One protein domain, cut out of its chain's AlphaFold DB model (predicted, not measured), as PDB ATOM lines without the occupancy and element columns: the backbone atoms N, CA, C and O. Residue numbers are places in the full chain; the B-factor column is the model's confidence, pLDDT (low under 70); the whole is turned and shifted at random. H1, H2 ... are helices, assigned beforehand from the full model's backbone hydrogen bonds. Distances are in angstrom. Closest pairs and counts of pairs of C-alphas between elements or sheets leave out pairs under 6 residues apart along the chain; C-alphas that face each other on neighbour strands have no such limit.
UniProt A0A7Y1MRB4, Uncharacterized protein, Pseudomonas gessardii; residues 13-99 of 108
ATOM      1  N   ARG A  13     190.434 148.301 134.110       87.38
ATOM      2  CA  ARG A  13     190.977 148.328 135.479       87.38
ATOM      3  C   ARG A  13     190.324 149.411 136.332       87.38
ATOM      4  O   ARG A  13     189.864 149.126 137.432       87.38
ATOM      5  N   LYS A  14     190.185 150.627 135.795       85.88
ATOM      6  CA  LYS A  14     189.489 151.726 136.484       85.88
ATOM      7  C   LYS A  14     188.031 151.377 136.750       85.88
ATOM      8  O   LYS A  14     187.536 151.640 137.840       85.88
ATOM      9  N   ASN A  15     187.364 150.744 135.785       84.44
ATOM     10  CA  ASN A  15     185.978 150.310 135.944       84.44
ATOM     11  C   ASN A  15     185.835 149.222 137.016       84.44
ATOM     12  O   ASN A  15     184.887 149.260 137.795       84.44
ATOM     13  N   LEU A  16     186.782 148.284 137.092       88.19
ATOM     14  CA  LEU A  16     186.825 147.272 138.147       88.19
ATOM     15  C   LEU A  16     187.055 147.894 139.524       88.19
ATOM     16  O   LEU A  16     186.356 147.533 140.466       88.19
ATOM     17  N   ILE A  17     187.980 148.852 139.634       91.12
ATOM     18  CA  ILE A  17     188.215 149.604 140.873       91.12
ATOM     19  C   ILE A  17     186.947 150.354 141.279       91.12
ATOM     20  O   ILE A  17     186.510 150.232 142.418       91.12
ATOM     21  N   LEU A  18     186.324 151.089 140.356       87.31
ATOM     22  CA  LEU A  18     185.106 151.848 140.627       87.31
ATOM     23  C   LEU A  18     183.975 150.933 141.109       87.31
ATOM     24  O   LEU A  18     183.344 151.212 142.125       87.31
ATOM     25  N   HIS A  19     183.741 149.826 140.405       87.94
ATOM     26  CA  HIS A  19     182.698 148.871 140.762       87.94
ATOM     27  C   HIS A  19     182.969 148.218 142.126       87.94
ATOM     28  O   HIS A  19     182.067 148.115 142.956       87.94
ATOM     29  N   ALA A  20     184.224 147.850 142.399       91.88
ATOM     30  CA  ALA A  20     184.628 147.324 143.695       91.88
ATOM     31  C   ALA A  20     184.406 148.350 144.816       91.88
ATOM     32  O   ALA A  20     183.821 148.003 145.837       91.88
ATOM     33  N   LEU A  21     184.800 149.613 144.622       91.31
ATOM     34  CA  LEU A  21     184.599 150.688 145.603       91.31
ATOM     35  C   LEU A  21     183.113 150.935 145.894       91.31
ATOM     36  O   LEU A  21     182.736 151.036 147.059       91.31
ATOM     37  N   LEU A  22     182.260 150.957 144.866       89.19
ATOM     38  CA  LEU A  22     180.807 151.081 145.040       89.19
ATOM     39  C   LEU A  22     180.230 149.909 145.844       89.19
ATOM     40  O   LEU A  22     179.395 150.111 146.723       89.19
ATOM     41  N   ASN A  23     180.705 148.688 145.596       90.19
ATOM     42  CA  ASN A  23     180.275 147.521 146.360       90.19
ATOM     43  C   ASN A  23     180.778 147.542 147.816       90.19
ATOM     44  O   ASN A  23     180.077 147.044 148.699       90.19
ATOM     45  N   ILE A  24     181.962 148.106 148.086       91.25
ATOM     46  CA  ILE A  24     182.456 148.332 149.456       91.25
ATOM     47  C   ILE A  24     181.558 149.338 150.179       91.25
ATOM     48  O   ILE A  24     181.172 149.087 151.321       91.25
ATOM     49  N   GLU A  25     181.205 150.448 149.528       90.38
ATOM     50  CA  GLU A  25     180.336 151.469 150.120       90.38
ATOM     51  C   GLU A  25     178.952 150.890 150.432       90.38
ATOM     52  O   GLU A  25     178.491 150.971 151.569       90.38
ATOM     53  N   LEU A  26     178.348 150.172 149.478       90.25
ATOM     54  CA  LEU A  26     177.073 149.486 149.688       90.25
ATOM     55  C   LEU A  26     177.148 148.476 150.844       90.25
ATOM     56  O   LEU A  26     176.224 148.376 151.652       90.25
ATOM     57  N   LEU A  27     178.249 147.730 150.959       90.38
ATOM     58  CA  LEU A  27     178.462 146.818 152.083       90.38
ATOM     59  C   LEU A  27     178.524 147.579 153.415       90.38
ATOM     60  O   LEU A  27     177.932 147.123 154.396       90.38
ATOM     61  N   CYS A  28     179.210 148.722 153.462       90.38
ATOM     62  CA  CYS A  28     179.267 149.587 154.641       90.38
ATOM     63  C   CYS A  28     177.886 150.134 155.016       90.38
ATOM     64  O   CYS A  28     177.535 150.115 156.197       90.38
ATOM     65  N   GLU A  29     177.093 150.588 154.047       91.12
ATOM     66  CA  GLU A  29     175.732 151.090 154.265       91.12
ATOM     67  C   GLU A  29     174.807 149.997 154.807       91.12
ATOM     68  O   GLU A  29     174.172 150.172 155.849       91.12
ATOM     69  N   LEU A  30     174.794 148.824 154.166       92.38
ATOM     70  CA  LEU A  30     174.000 147.679 154.613       92.38
ATOM     71  C   LEU A  30     174.425 147.212 156.009       92.38
ATOM     72  O   LEU A  30     173.580 146.960 156.876       92.38
ATOM     73  N   ALA A  31     175.735 147.134 156.259       91.88
ATOM     74  CA  ALA A  31     176.262 146.808 157.576       91.88
ATOM     75  C   ALA A  31     175.869 147.872 158.605       91.88
ATOM     76  O   ALA A  31     175.537 147.522 159.729       91.88
ATOM     77  N   GLN A  32     175.836 149.155 158.249       91.19
ATOM     78  CA  GLN A  32     175.428 150.215 159.168       91.19
ATOM     79  C   GLN A  32     173.970 150.052 159.613       91.19
ATOM     80  O   GLN A  32     173.666 150.296 160.781       91.19
ATOM     81  N   THR A  33     173.082 149.628 158.712       89.75
ATOM     82  CA  THR A  33     171.665 149.400 159.024       89.75
ATOM     83  C   THR A  33     171.443 148.143 159.867       89.75
ATOM     84  O   THR A  33     170.617 148.156 160.777       89.75
ATOM     85  N   VAL A  34     172.163 147.054 159.577       91.31
ATOM     86  CA  VAL A  34     171.898 145.730 160.175       91.31
ATOM     87  C   VAL A  34     172.800 145.427 161.377       91.31
ATOM     88  O   VAL A  34     172.366 144.795 162.338       91.31
ATOM     89  N   ALA A  35     174.057 145.868 161.341       92.56
ATOM     90  CA  ALA A  35     175.088 145.572 162.332       92.56
ATOM     91  C   ALA A  35     176.132 146.715 162.423       92.56
ATOM     92  O   ALA A  35     177.223 146.610 161.856       92.56
ATOM     93  N   PRO A  36     175.854 147.804 163.167       90.88
ATOM     94  CA  PRO A  36     176.716 148.992 163.206       90.88
ATOM     95  C   PRO A  36     178.181 148.717 163.585       90.88
ATOM     96  O   PRO A  36     179.090 149.362 163.067       90.88
ATOM     97  N   GLU A  37     178.430 147.740 164.459       92.12
ATOM     98  CA  GLU A  37     179.792 147.335 164.839       92.12
ATOM     99  C   GLU A  37     180.553 146.666 163.682       92.12
ATOM    100  O   GLU A  37     181.762 146.853 163.551       92.12
ATOM    101  N   LEU A  38     179.853 145.961 162.786       89.75
ATOM    102  CA  LEU A  38     180.440 145.415 161.562       89.75
ATOM    103  C   LEU A  38     180.824 146.539 160.593       89.75
ATOM    104  O   LEU A  38     181.928 146.520 160.059       89.75
ATOM    105  N   SER A  39     179.960 147.545 160.416       92.25
ATOM    106  CA  SER A  39     180.273 148.738 159.612       92.25
ATOM    107  C   SER A  39     181.530 149.445 160.127       92.25
ATOM    108  O   SER A  39     182.451 149.715 159.354       92.25
ATOM    109  N   LYS A  40     181.638 149.661 161.447       92.62
ATOM    110  CA  LYS A  40     182.851 150.230 162.060       92.62
ATOM    111  C   LYS A  40     184.088 149.372 161.801       92.62
ATOM    112  O   LYS A  40     185.132 149.920 161.461       92.62
ATOM    113  N   ALA A  41     183.978 148.051 161.939       91.81
ATOM    114  CA  ALA A  41     185.092 147.138 161.702       91.81
ATOM    115  C   ALA A  41     185.553 147.153 160.234       91.81
ATOM    116  O   ALA A  41     186.754 147.169 159.973       91.81
ATOM    117  N   ILE A  42     184.617 147.203 159.279       90.00
ATOM    118  CA  ILE A  42     184.929 147.323 157.849       90.00
ATOM    119  C   ILE A  42     185.636 148.653 157.581       90.00
ATOM    120  O   ILE A  42     186.718 148.648 157.001       90.00
ATOM    121  N   LYS A  43     185.084 149.773 158.070       91.12
ATOM    122  CA  LYS A  43     185.675 151.114 157.915       91.12
ATOM    123  C   LYS A  43     187.077 151.213 158.518       91.12
ATOM    124  O   LYS A  43     187.971 151.772 157.893       91.12
ATOM    125  N   ALA A  44     187.281 150.644 159.704       91.94
ATOM    126  CA  ALA A  44     188.594 150.588 160.338       91.94
ATOM    127  C   ALA A  44     189.585 149.766 159.504       91.94
ATOM    128  O   ALA A  44     190.724 150.184 159.320       91.94
ATOM    129  N   ARG A  45     189.140 148.634 158.947       89.88
ATOM    130  CA  ARG A  45     189.977 147.779 158.104       89.88
ATOM    131  C   ARG A  45     190.386 148.474 156.807       89.88
ATOM    132  O   ARG A  45     191.554 148.416 156.459       89.88
ATOM    133  N   ILE A  46     189.470 149.146 156.111       91.00
ATOM    134  CA  ILE A  46     189.783 149.838 154.845       91.00
ATOM    135  C   ILE A  46     190.535 151.163 155.034       91.00
ATOM    136  O   ILE A  46     190.996 151.741 154.055       91.00
ATOM    137  N   ALA A  47     190.681 151.654 156.269       89.56
ATOM    138  CA  ALA A  47     191.533 152.807 156.562       89.56
ATOM    139  C   ALA A  47     193.032 152.478 156.407       89.56
ATOM    140  O   ALA A  47     193.848 153.372 156.174       89.56
ATOM    141  N   GLU A  48     193.406 151.199 156.515       92.81
ATOM    142  CA  GLU A  48     194.755 150.720 156.228       92.81
ATOM    143  C   GLU A  48     194.946 150.561 154.710       92.81
ATOM    144  O   GLU A  48     194.204 149.830 154.054       92.81
ATOM    145  N   ARG A  49     195.973 151.214 154.145       92.44
ATOM    146  CA  ARG A  49     196.212 151.245 152.687       92.44
ATOM    147  C   ARG A  49     196.299 149.851 152.069       92.44
ATOM    148  O   ARG A  49     195.647 149.578 151.071       92.44
ATOM    149  N   GLU A  50     197.080 148.968 152.684       92.94
ATOM    150  CA  GLU A  50     197.288 147.596 152.207       92.94
ATOM    151  C   GLU A  50     195.978 146.802 152.210       92.94
ATOM    152  O   GLU A  50     195.652 146.114 151.245       92.94
ATOM    153  N   ARG A  51     195.170 146.971 153.261       93.00
ATOM    154  CA  ARG A  51     193.868 146.312 153.398       93.00
ATOM    155  C   ARG A  51     192.838 146.831 152.409       93.00
ATOM    156  O   ARG A  51     192.024 146.042 151.933       93.00
ATOM    157  N   LEU A  52     192.868 148.124 152.092       93.56
ATOM    158  CA  LEU A  52     192.043 148.691 151.029       93.56
ATOM    159  C   LEU A  52     192.384 148.036 149.687       93.56
ATOM    160  O   LEU A  52     191.481 147.550 149.008       93.56
ATOM    161  N   CYS A  53     193.671 147.953 149.337       94.69
ATOM    162  CA  CYS A  53     194.124 147.304 148.104       94.69
ATOM    163  C   CYS A  53     193.704 145.828 148.034       94.69
ATOM    164  O   CYS A  53     193.159 145.387 147.018       94.69
ATOM    165  N   GLU A  54     193.894 145.079 149.125       94.56
ATOM    166  CA  GLU A  54     193.447 143.684 149.245       94.56
ATOM    167  C   GLU A  54     191.936 143.554 149.016       94.56
ATOM    168  O   GLU A  54     191.484 142.683 148.266       94.56
ATOM    169  N   MET A  55     191.142 144.421 149.650       94.50
ATOM    170  CA  MET A  55     189.684 144.359 149.586       94.50
ATOM    171  C   MET A  55     189.161 144.724 148.196       94.50
ATOM    172  O   MET A  55     188.350 143.982 147.643       94.50
ATOM    173  N   VAL A  56     189.669 145.803 147.593       94.50
ATOM    174  CA  VAL A  56     189.300 146.227 146.232       94.50
ATOM    175  C   VAL A  56     189.658 145.140 145.216       94.50
ATOM    176  O   VAL A  56     188.816 144.762 144.402       94.50
ATOM    177  N   THR A  57     190.861 144.566 145.303       94.06
ATOM    178  CA  THR A  57     191.302 143.487 144.399       94.06
ATOM    179  C   THR A  57     190.441 142.234 144.557       94.06
ATOM    180  O   THR A  57     190.016 141.632 143.568       94.06
ATOM    181  N   SER A  58     190.107 141.863 145.797       92.69
ATOM    182  CA  SER A  58     189.247 140.707 146.080       92.69
ATOM    183  C   SER A  58     187.829 140.896 145.535       92.69
ATOM    184  O   SER A  58     187.249 139.963 144.970       92.69
ATOM    185  N   MET A  59     187.263 142.096 145.674       91.50
ATOM    186  CA  MET A  59     185.922 142.400 145.169       91.50
ATOM    187  C   MET A  59     185.887 142.461 143.645       91.50
ATOM    188  O   MET A  59     185.022 141.830 143.043       91.50
ATOM    189  N   ALA A  60     186.878 143.082 143.006       90.44
ATOM    190  CA  ALA A  60     186.996 143.062 141.550       90.44
ATOM    191  C   ALA A  60     187.146 141.638 140.993       90.44
ATOM    192  O   ALA A  60     186.490 141.282 140.016       90.44
ATOM    193  N   SER A  61     187.941 140.789 141.649       89.69
ATOM    194  CA  SER A  61     188.101 139.378 141.269       89.69
ATOM    195  C   SER A  61     186.788 138.598 141.375       89.69
ATOM    196  O   SER A  61     186.488 137.741 140.542       89.69
ATOM    197  N   ARG A  62     185.970 138.897 142.391       87.69
ATOM    198  CA  ARG A  62     184.616 138.344 142.522       87.69
ATOM    199  C   ARG A  62     183.705 138.829 141.393       87.69
ATOM    200  O   ARG A  62     182.989 138.012 140.817       87.69
ATOM    201  N   ASP A  63     183.740 140.115 141.068       83.00
ATOM    202  CA  ASP A  63     182.858 140.724 140.067       83.00
ATOM    203  C   ASP A  63     183.218 140.289 138.634       83.00
ATOM    204  O   ASP A  63     182.335 140.109 137.791       83.00
ATOM    205  N   LEU A  64     184.498 140.004 138.371       83.00
ATOM    206  CA  LEU A  64     184.968 139.382 137.128       83.00
ATOM    207  C   LEU A  64     184.382 137.989 136.912       83.00
ATOM    208  O   LEU A  64     183.898 137.688 135.821       83.00
ATOM    209  N   LYS A  65     184.342 137.158 137.961       80.38
ATOM    210  CA  LYS A  65     183.702 135.831 137.902       80.38
ATOM    211  C   LYS A  65     182.205 135.920 137.602       80.38
ATOM    212  O   LYS A  65     181.630 134.967 137.086       80.38
ATOM    213  N   GLN A  66     181.584 137.059 137.909       78.69
ATOM    214  CA  GLN A  66     180.178 137.349 137.624       78.69
ATOM    215  C   GLN A  66     179.963 138.056 136.274       78.69
ATOM    216  O   GLN A  66     178.820 138.329 135.922       78.69
ATOM    217  N   GLN A  67     181.031 138.315 135.504       72.62
ATOM    218  CA  GLN A  67     180.998 138.927 134.165       72.62
ATOM    219  C   GLN A  67     180.319 140.309 134.124       72.62
ATOM    220  O   GLN A  67     179.736 140.693 133.112       72.62
ATOM    221  N   LEU A  68     180.386 141.065 135.224       65.75
ATOM    222  CA  LEU A  68     179.660 142.335 135.362       65.75
ATOM    223  C   LEU A  68     180.320 143.498 134.611       65.75
ATOM    224  O   LEU A  68     179.633 144.379 134.105       65.75
ATOM    225  N   VAL A  69     181.654 143.503 134.546       70.38
ATOM    226  CA  VAL A  69     182.442 144.659 134.072       70.38
ATOM    227  C   VAL A  69     183.239 144.344 132.804       70.38
ATOM    228  O   VAL A  69     183.529 145.234 132.007       70.38
ATOM    229  N   VAL A  70     183.587 143.073 132.597       73.25
ATOM    230  CA  VAL A  70     184.453 142.618 131.506       73.25
ATOM    231  C   VAL A  70     183.731 141.536 130.701       73.25
ATOM    232  O   VAL A  70     183.155 140.625 131.301       73.25
ATOM    233  N   PRO A  71     183.763 141.589 129.353       78.31
ATOM    234  CA  PRO A  71     183.195 140.535 128.520       78.31
ATOM    235  C   PRO A  71     183.785 139.155 128.837       78.31
ATOM    236  O   PRO A  71     184.991 139.027 129.033       78.31
ATOM    237  N   ALA A  72     182.951 138.111 128.803       80.56
ATOM    238  CA  ALA A  72     183.305 136.748 129.220       80.56
ATOM    239  C   ALA A  72     184.626 136.214 128.630       80.56
ATOM    240  O   ALA A  72     185.385 135.539 129.315       80.56
ATOM    241  N   PHE A  73     184.919 136.550 127.373       81.44
ATOM    242  CA  PHE A  73     186.113 136.089 126.662       81.44
ATOM    243  C   PHE A  73     187.427 136.731 127.137       81.44
ATOM    244  O   PHE A  73     188.491 136.240 126.781       81.44
ATOM    245  N   PHE A  74     187.368 137.807 127.926       80.38
ATOM    246  CA  PHE A  74     188.539 138.451 128.526       80.38
ATOM    247  C   PHE A  74     188.714 138.128 130.016       80.38
ATOM    248  O   PHE A  74     189.740 138.488 130.585       80.38
ATOM    249  N   VAL A  75     187.741 137.471 130.662       84.69
ATOM    250  CA  VAL A  75     187.733 137.280 132.124       84.69
ATOM    251  C   VAL A  75     188.967 136.530 132.614       84.69
ATOM    252  O   VAL A  75     189.598 136.991 133.554       84.69
ATOM    253  N   GLU A  76     189.330 135.418 131.972       85.19
ATOM    254  CA  GLU A  76     190.487 134.605 132.375       85.19
ATOM    255  C   GLU A  76     191.788 135.411 132.284       85.19
ATOM    256  O   GLU A  76     192.513 135.529 133.266       85.19
ATOM    257  N   SER A  77     192.016 136.089 131.155       85.31
ATOM    258  CA  SER A  77     193.203 136.929 130.964       85.31
ATOM    259  C   SER A  77     193.276 138.099 131.949       85.31
ATOM    260  O   SER A  77     194.361 138.454 132.397       85.31
ATOM    261  N   VAL A  78     192.137 138.704 132.293       85.38
ATOM    262  CA  VAL A  78     192.089 139.801 133.268       85.38
ATOM    263  C   VAL A  78     192.280 139.288 134.699       85.38
ATOM    264  O   VAL A  78     192.914 139.964 135.503       85.38
ATOM    265  N   MET A  79     191.769 138.100 135.029       86.69
ATOM    266  CA  MET A  79     192.022 137.469 136.326       86.69
ATOM    267  C   MET A  79     193.508 137.147 136.510       86.69
ATOM    268  O   MET A  79     194.073 137.524 137.532       86.69
ATOM    269  N   ASP A  80     194.149 136.548 135.503       87.38
ATOM    270  CA  ASP A  80     195.590 136.268 135.527       87.38
ATOM    271  C   ASP A  80     196.415 137.555 135.689       87.38
ATOM    272  O   ASP A  80     197.420 137.575 136.403       87.38
ATOM    273  N   GLU A  81     195.987 138.647 135.045       86.88
ATOM    274  CA  GLU A  81     196.630 139.952 135.202       86.88
ATOM    275  C   GLU A  81     196.468 140.497 136.626       86.88
ATOM    276  O   GLU A  81     197.435 141.013 137.175       86.88
ATOM    277  N   LEU A  82     195.291 140.380 137.247       87.75
ATOM    278  CA  LEU A  82     195.071 140.853 138.621       87.75
ATOM    279  C   LEU A  82     195.821 140.031 139.671       87.75
ATOM    280  O   LEU A  82     196.259 140.601 140.669       87.75
ATOM    281  N   ASP A  83     196.004 138.731 139.445       88.56
ATOM    282  CA  ASP A  83     196.798 137.878 140.332       88.56
ATOM    283  C   ASP A  83     198.289 138.258 140.285       88.56
ATOM    284  O   ASP A  83     198.983 138.213 141.304       88.56
ATOM    285  N   GLN A  84     198.789 138.671 139.116       89.06
ATOM    286  CA  GLN A  84     200.172 139.134 138.941       89.06
ATOM    287  C   GLN A  84     200.362 140.605 139.336       89.06
ATOM    288  O   GLN A  84     201.411 140.977 139.867       89.06
ATOM    289  N   TYR A  85     199.350 141.433 139.085       88.88
ATOM    290  CA  TYR A  85     199.357 142.880 139.277       88.88
ATOM    291  C   TYR A  85     198.087 143.348 140.011       88.88
ATOM    292  O   TYR A  85     197.202 143.971 139.396       88.88
ATOM    293  N   PRO A  86     198.003 143.090 141.334       92.25
ATOM    294  CA  PRO A  86     196.941 143.619 142.185       92.25
ATOM    295  C   PRO A  86     196.856 145.143 142.106       92.25
ATOM    296  O   PRO A  86     197.843 145.816 141.798       92.25
ATOM    297  N   PHE A  87     195.689 145.704 142.425       93.50
ATOM    298  CA  PHE A  87     195.531 147.157 142.424       93.50
ATOM    299  C   PHE A  87     196.414 147.800 143.489       93.50
ATOM    300  O   PHE A  87     196.387 147.410 144.660       93.50
ATOM    301  N   SER A  88     197.179 148.811 143.081       93.62
ATOM    302  CA  SER A  88     197.979 149.601 144.010       93.62
ATOM    303  C   SER A  88     197.138 150.692 144.669       93.62
ATOM    304  O   SER A  88     196.073 151.076 144.178       93.62
ATOM    305  N   TYR A  89     197.636 151.231 145.783       93.31
ATOM    306  CA  TYR A  89     196.961 152.332 146.463       93.31
ATOM    307  C   TYR A  89     196.886 153.566 145.558       93.31
ATOM    308  O   TYR A  89     195.850 154.221 145.495       93.31
ATOM    309  N   GLU A  90     197.952 153.837 144.804       92.50
ATOM    310  CA  GLU A  90     198.027 154.939 143.844       92.50
ATOM    311  C   GLU A  90     196.976 154.786 142.741       92.50
ATOM    312  O   GLU A  90     196.311 155.763 142.394       92.50
ATOM    313  N   GLU A  91     196.786 153.565 142.230       89.88
ATOM    314  CA  GLU A  91     195.771 153.254 141.219       89.88
ATOM    315  C   GLU A  91     194.359 153.533 141.753       89.88
ATOM    316  O   GLU A  91     193.559 154.199 141.093       89.88
ATOM    317  N   ILE A  92     194.079 153.101 142.985       91.69
ATOM    318  CA  ILE A  92     192.791 153.323 143.655       91.69
ATOM    319  C   ILE A  92     192.550 154.816 143.894       91.69
ATOM    320  O   ILE A  92     191.476 155.327 143.569       91.69
ATOM    321  N   THR A  93     193.545 155.540 144.413       90.25
ATOM    322  CA  THR A  93     193.419 156.987 144.634       90.25
ATOM    323  C   THR A  93     193.251 157.750 143.331       90.25
ATOM    324  O   THR A  93     192.437 158.661 143.274       90.25
ATOM    325  N   ALA A  94     193.926 157.344 142.254       87.94
ATOM    326  CA  ALA A  94     193.776 157.986 140.953       87.94
ATOM    327  C   ALA A  94     192.353 157.835 140.391       87.94
ATOM    328  O   ALA A  94     191.865 158.740 139.715       87.94
ATOM    329  N   VAL A  95     191.669 156.721 140.676       86.44
ATOM    330  CA  VAL A  95     190.248 156.548 140.332       86.44
ATOM    331  C   VAL A  95     189.361 157.433 141.208       86.44
ATOM    332  O   VAL A  95     188.476 158.107 140.676       86.44
ATOM    333  N   LEU A  96     189.622 157.490 142.518       82.94
ATOM    334  CA  LEU A  96     188.887 158.345 143.460       82.94
ATOM    335  C   LEU A  96     189.072 159.846 143.206       82.94
ATOM    336  O   LEU A  96     188.153 160.613 143.466       82.94
ATOM    337  N   ASP A  97     190.231 160.262 142.702       81.06
ATOM    338  CA  ASP A  97     190.559 161.652 142.365       81.06
ATOM    339  C   ASP A  97     190.262 161.996 140.897       81.06
ATOM    340  O   ASP A  97     190.484 163.126 140.459       81.06
ATOM    341  N   SER A  98     189.752 161.039 140.117       75.25
ATOM    342  CA  SER A  98     189.319 161.288 138.743       75.25
ATOM    343  C   SER A  98     188.067 162.187 138.708       75.25
ATOM    344  O   SER A  98     187.358 162.281 139.708       75.25
ATOM    345  N   PRO A  99     187.707 162.792 137.555       63.03
ATOM    346  CA  PRO A  99     186.495 163.615 137.417       63.03
ATOM    347  C   PRO A  99     185.186 162.882 137.767       63.03
ATOM    348  O   PRO A  99     184.138 163.508 137.900       63.03
TER     349      PRO A  99
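AT A GLANCE: This is residues 13 to 99 of the 108 residues of an uncharacterized protein of Pseudomonas gessardii (UniProt A0A7Y1MRB4). Two helical hairpins, H1 with H2 and H3 with H4, meet where H3 crosses H1; H2 and H4 lie far out, and short H5 packs on residues 14 to 18 of H1 and 49 to 53 of H3. The printed part has 87 residues, with five named helices, H1 to H5 in order, and no named strand: all helix. It is compact, radius of gyration of the C-alphas 13.4 A, with an elongated outline of 40 by 26 by 25 A.

IN THESE COORDINATES: Find C-alpha 13 at (190.977, 148.328, 135.479); H1, residues 13 to 34, runs 31.3 A from there. Next come H2, 36 to 46, H3, 49 to 65, 24.8 A, and H4, 72 to 84. H5, 89 to 96, ends at (188.887, 158.345, 143.460).

HOW THE PARTS SIT: At the hub, H3, C-alphas Met 59 and Ala 20 of H1 are closest, 5.3 A, about perpendicular at 78 degrees. H4 has 7 of 9 O i to N i+4 pairs within hydrogen-bond range; the other helices have every pair.

THE WHOLE: The printed part has no cut; residues 68 and 99 are under 70 pLDDT.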